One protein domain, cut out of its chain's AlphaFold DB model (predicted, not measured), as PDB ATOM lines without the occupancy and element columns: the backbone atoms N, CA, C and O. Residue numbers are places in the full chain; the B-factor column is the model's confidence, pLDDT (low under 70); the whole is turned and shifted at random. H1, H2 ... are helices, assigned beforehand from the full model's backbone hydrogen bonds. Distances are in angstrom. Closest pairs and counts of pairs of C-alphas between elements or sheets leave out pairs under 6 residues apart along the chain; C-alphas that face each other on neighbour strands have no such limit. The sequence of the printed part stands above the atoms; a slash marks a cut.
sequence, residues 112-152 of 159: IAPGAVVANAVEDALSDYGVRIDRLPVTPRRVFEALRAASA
ATOM      1  N   ILE A 112      14.307 -18.139  50.997       56.59
ATOM      2  CA  ILE A 112      15.333 -18.261  49.929       56.59
ATOM      3  C   ILE A 112      16.258 -19.470  50.172       56.59
ATOM      4  O   ILE A 112      16.834 -20.036  49.248       56.59
ATOM      5  N   ALA A 113      16.335 -19.947  51.415       63.31
ATOM      6  CA  ALA A 113      17.194 -21.060  51.812       63.31
ATOM      7  C   ALA A 113      16.819 -22.486  51.320       63.31
ATOM      8  O   ALA A 113      17.738 -23.301  51.240       63.31
ATOM      9  N   PRO A 114      15.564 -22.869  50.982       77.31
ATOM     10  CA  PRO A 114      15.231 -24.267  50.702       77.31
ATOM     11  C   PRO A 114      15.994 -24.815  49.501       77.31
ATOM     12  O   PRO A 114      16.440 -25.954  49.529       77.31
ATOM     13  N   GLY A 115      16.194 -23.992  48.468       76.88
ATOM     14  CA  GLY A 115      16.931 -24.385  47.274       76.88
ATOM     15  C   GLY A 115      18.381 -24.757  47.577       76.88
ATOM     16  O   GLY A 115      18.813 -25.857  47.243       76.88
ATOM     17  N   ALA A 116      19.106 -23.870  48.261       78.94
ATOM     18  CA  ALA A 116      20.497 -24.103  48.645       78.94
ATOM     19  C   ALA A 116      20.635 -25.267  49.640       78.94
ATOM     20  O   ALA A 116      21.537 -26.089  49.506       78.94
ATOM     21  N   VAL A 117      19.711 -25.392  50.600       82.44
ATOM     22  CA  VAL A 117      19.695 -26.507  51.563       82.44
ATOM     23  C   VAL A 117      19.483 -27.845  50.856       82.44
ATOM     24  O   VAL A 117      20.201 -28.799  51.143       82.44
ATOM     25  N   VAL A 118      18.538 -27.924  49.913       85.25
ATOM     26  CA  VAL A 118      18.288 -29.144  49.132       85.25
ATOM     27  C   VAL A 118      19.473 -29.468  48.222       85.25
ATOM     28  O   VAL A 118      19.857 -30.630  48.141       85.25
ATOM     29  N   ALA A 119      20.083 -28.470  47.574       88.19
ATOM     30  CA  ALA A 119      21.279 -28.676  46.756       88.19
ATOM     31  C   ALA A 119      22.441 -29.246  47.585       88.19
ATOM     32  O   ALA A 119      22.981 -30.289  47.226       88.19
ATOM     33  N   ASN A 120      22.747 -28.636  48.734       87.75
ATOM     34  CA  ASN A 120      23.806 -29.100  49.633       87.75
ATOM     35  C   ASN A 120      23.526 -30.502  50.187       87.75
ATOM     36  O   ASN A 120      24.436 -31.320  50.258       87.75
ATOM     37  N   ALA A 121      22.275 -30.803  50.553       88.81
ATOM     38  CA  ALA A 121      21.899 -32.131  51.037       88.81
ATOM     39  C   ALA A 121      22.078 -33.216  49.961       88.81
ATOM     40  O   ALA A 121      22.452 -34.343  50.277       88.81
ATOM     41  N   VAL A 122      21.825 -32.886  48.692       90.19
ATOM     42  CA  VAL A 122      22.031 -33.809  47.570       90.19
ATOM     43  C   VAL A 122      23.515 -33.972  47.234       90.19
ATOM     44  O   VAL A 122      23.929 -35.093  46.957       90.19
ATOM     45  N   GLU A 123      24.320 -32.905  47.285       92.38
ATOM     46  CA  GLU A 123      25.783 -33.017  47.146       92.38
ATOM     47  C   GLU A 123      26.389 -33.890  48.257       92.38
ATOM     48  O   GLU A 123      27.186 -34.777  47.964       92.38
ATOM     49  N   ASP A 124      25.971 -33.689  49.513       91.62
ATOM     50  CA  ASP A 124      26.431 -34.468  50.672       91.62
ATOM     51  C   ASP A 124      26.061 -35.954  50.546       91.62
ATOM     52  O   ASP A 124      26.918 -36.825  50.668       91.62
ATOM     53  N   ALA A 125      24.809 -36.261  50.184       86.62
ATOM     54  CA  ALA A 125      24.357 -37.639  49.975       86.62
ATOM     55  C   ALA A 125      25.087 -38.365  48.829       86.62
ATOM     56  O   ALA A 125      25.068 -39.595  48.766       86.62
ATOM     57  N   LEU A 126      25.696 -37.616  47.907       89.56
ATOM     58  CA  LEU A 126      26.378 -38.132  46.720       89.56
ATOM     59  C   LEU A 126      27.876 -37.798  46.725       89.56
ATOM     60  O   LEU A 126      28.516 -37.821  45.668       89.56
ATOM     61  N   SER A 127      28.446 -37.512  47.900       87.38
ATOM     62  CA  SER A 127      29.837 -37.072  48.040       87.38
ATOM     63  C   SER A 127      30.838 -38.077  47.472       87.38
ATOM     64  O   SER A 127      31.842 -37.679  46.882       87.38
ATOM     65  N   ASP A 128      30.535 -39.372  47.585       89.00
ATOM     66  CA  ASP A 128      31.372 -40.469  47.079       89.00
ATOM     67  C   ASP A 128      31.492 -40.469  45.548       89.00
ATOM     68  O   ASP A 128      32.453 -40.998  44.992       89.00
ATOM     69  N   TYR A 129      30.539 -39.834  44.862       86.25
ATOM     70  CA  TYR A 129      30.508 -39.710  43.407       86.25
ATOM     71  C   TYR A 129      31.003 -38.347  42.911       86.25
ATOM     72  O   TYR A 129      31.026 -38.125  41.704       86.25
ATOM     73  N   GLY A 130      31.378 -37.427  43.810       86.75
ATOM     74  CA  GLY A 130      31.879 -36.098  43.446       86.75
ATOM     75  C   GLY A 130      30.834 -35.184  42.794       86.75
ATOM     76  O   GLY A 130      31.190 -34.304  42.008       86.75
ATOM     77  N   VAL A 131      29.547 -35.395  43.082       89.31
ATOM     78  CA  VAL A 131      28.445 -34.636  42.473       89.31
ATOM     79  C   VAL A 131      28.458 -33.178  42.930       89.31
ATOM     80  O   VAL A 131      28.602 -32.889  44.115       89.31
ATOM     81  N   ARG A 132      28.254 -32.262  41.974       89.31
ATOM     82  CA  ARG A 132      28.058 -30.827  42.215       89.31
ATOM     83  C   ARG A 132      26.734 -30.357  41.619       89.31
ATOM     84  O   ARG A 132      26.410 -30.709  40.486       89.31
ATOM     85  N   ILE A 133      25.978 -29.572  42.379       87.25
ATOM     86  CA  ILE A 133      24.669 -29.025  42.026       87.25
ATOM     87  C   ILE A 133      24.788 -27.501  41.964       87.25
ATOM     88  O   ILE A 133      24.737 -26.805  42.972       87.25
ATOM     89  N   ASP A 134      24.910 -26.971  40.753       85.56
ATOM     90  CA  ASP A 134      25.055 -25.535  40.484       85.56
ATOM     91  C   ASP A 134      23.743 -24.868  40.031       85.56
ATOM     92  O   ASP A 134      23.700 -23.668  39.750       85.56
ATOM     93  N   ARG A 135      22.655 -25.644  39.921       79.75
ATOM     94  CA  ARG A 135      21.402 -25.183  39.319       79.75
ATOM     95  C   ARG A 135      20.168 -25.792  39.978       79.75
ATOM     96  O   ARG A 135      20.053 -27.003  40.150       79.75
ATOM     97  N   LEU A 136      19.185 -24.936  40.251       83.44
ATOM     98  CA  LEU A 136      17.868 -25.300  40.780       83.44
ATOM     99  C   LEU A 136      16.784 -25.286  39.681       83.44
ATOM    100  O   LEU A 136      16.982 -24.688  38.618       83.44
ATOM    101  N   PRO A 137      15.629 -25.956  39.878       84.12
ATOM    102  CA  PRO A 137      15.330 -26.933  40.936       84.12
ATOM    103  C   PRO A 137      16.090 -28.259  40.753       84.12
ATOM    104  O   PRO A 137      16.443 -28.633  39.630       84.12
ATOM    105  N   VAL A 138      16.308 -28.986  41.851       86.31
ATOM    106  CA  VAL A 138      16.949 -30.311  41.848       86.31
ATOM    107  C   VAL A 138      15.923 -31.374  41.441       86.31
ATOM    108  O   VAL A 138      15.163 -31.870  42.267       86.31
ATOM    109  N   THR A 139      15.840 -31.690  40.146       88.00
ATOM    110  CA  THR A 139      14.938 -32.736  39.628       88.00
ATOM    111  C   THR A 139      15.653 -34.092  39.558       88.00
ATOM    112  O   THR A 139      16.868 -34.110  39.344       88.00
ATOM    113  N   PRO A 140      14.940 -35.236  39.635       87.06
ATOM    114  CA  PRO A 140      15.561 -36.563  39.524       87.06
ATOM    115  C   PRO A 140      16.434 -36.729  38.272       87.06
ATOM    116  O   PRO A 140      17.527 -37.284  38.338       87.06
ATOM    117  N   ARG A 141      15.993 -36.171  37.135       86.50
ATOM    118  CA  ARG A 141      16.757 -36.168  35.880       86.50
ATOM    119  C   ARG A 141      18.097 -35.437  36.012       86.50
ATOM    120  O   ARG A 141      19.098 -35.946  35.525       86.50
ATOM    121  N   ARG A 142      18.126 -34.268  36.659       85.81
ATOM    122  CA  ARG A 142      19.358 -33.480  36.830       85.81
ATOM    123  C   ARG A 142      20.335 -34.150  37.785       85.81
ATOM    124  O   ARG A 142      21.529 -34.138  37.520       85.81
ATOM    125  N   VAL A 143      19.832 -34.780  38.847       88.88
ATOM    126  CA  VAL A 143      20.660 -35.596  39.750       88.88
ATOM    127  C   VAL A 143      21.289 -36.761  38.985       88.88
ATOM    128  O   VAL A 143      22.490 -36.985  39.087       88.88
ATOM    129  N   PHE A 144      20.504 -37.451  38.154       88.12
ATOM    130  CA  PHE A 144      21.008 -38.525  37.298       88.12
ATOM    131  C   PHE A 144      22.065 -38.036  36.291       88.12
ATOM    132  O   PHE A 144      23.105 -38.672  36.132       88.12
ATOM    133  N   GLU A 145      21.833 -36.900  35.630       87.19
ATOM    134  CA  GLU A 145      22.800 -36.283  34.710       87.19
ATOM    135  C   GLU A 145      24.102 -35.887  35.431       87.19
ATOM    136  O   GLU A 145      25.184 -36.183  34.926       87.19
ATOM    137  N   ALA A 146      24.012 -35.298  36.629       87.44
ATOM    138  CA  ALA A 146      25.170 -34.918  37.438       87.44
ATOM    139  C   ALA A 146      25.980 -36.136  37.913       87.44
ATOM    140  O   ALA A 146      27.205 -36.132  37.814       87.44
ATOM    141  N   LEU A 147      25.311 -37.214  38.338       88.44
ATOM    142  CA  LEU A 147      25.953 -38.486  38.694       88.44
ATOM    143  C   LEU A 147      26.715 -39.095  37.517       88.44
ATOM    144  O   LEU A 147      27.860 -39.518  37.663       88.44
ATOM    145  N   ARG A 148      26.100 -39.095  36.328       84.31
ATOM    146  CA  ARG A 148      26.738 -39.594  35.104       84.31
ATOM    147  C   ARG A 148      27.933 -38.759  34.658       84.31
ATOM    148  O   ARG A 148      28.832 -39.309  34.027       84.31
ATOM    149  N   ALA A 149      27.910 -37.454  34.914       84.31
ATOM    150  CA  ALA A 149      29.014 -36.562  34.589       84.31
ATOM    151  C   ALA A 149      30.182 -36.705  35.579       84.31
ATOM    152  O   ALA A 149      31.334 -36.605  35.168       84.31
ATOM    153  N   ALA A 150      29.887 -36.940  36.860       83.88
ATOM    154  CA  ALA A 150      30.881 -36.941  37.929       83.88
ATOM    155  C   ALA A 150      31.582 -38.298  38.141       83.88
ATOM    156  O   ALA A 150      32.736 -38.315  38.565       83.88
ATOM    157  N   SER A 151      30.942 -39.430  37.811       75.25
ATOM    158  CA  SER A 151      31.516 -40.764  38.050       75.25
ATOM    159  C   SER A 151      31.325 -41.739  36.882       75.25
ATOM    160  O   SER A 151      30.209 -41.990  36.421       75.25
ATOM    161  N   ALA A 152      32.431 -42.345  36.434       67.81
ATOM    162  CA  ALA A 152      32.434 -43.425  35.443       67.81
ATOM    163  C   ALA A 152      31.963 -44.778  36.014       67.81
ATOM    164  O   ALA A 152      31.559 -45.647  35.240       67.81
TER     165      ALA A 152
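Overview. This is residues 112 to 152 of the 159 residues of the protein "Ald_Xan_dh_C domain-containing protein" of Candidatus Rokubacteria bacterium (UniProt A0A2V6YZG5). The longest helix, H1, and a second helix, H2, are joined by a long link, residues 126 to 139, which folds back from the end of H1 to the start of H2, and the path is Z-like. The printed part has 41 residues with two named helices, H1 then H2, and no named strand; its class is all helix. It is compact, with a radius of gyration of the C-alphas of 9.7 A, and elongated, spanning 34 by 18 by 13 A.

Arrangement. Look first at H1, residues 113 to 125, and then at H2, residues 140 to 150: they are apart, but only just, with their closest C-alphas 8.1 A apart. In both helices every O i to N i+4 pair is within hydrogen-bond range.

Along the chain. Find C-alpha 113 at (17.194, -21.060, 51.812); from there H1 runs 18.2 A to C-alpha 125. H2 runs 15.4 A from Pro 140 to C-alpha 150 at (30.881, -36.941, 37.929).

Size, cuts and confidence. The C-alphas of Ile 112 and Ala 152, the two farthest apart, are 33.7 A apart. The printed part has no cut, and its link of 14 residues is long. Look for pLDDT under 70 at residues 112 to 113 and 152.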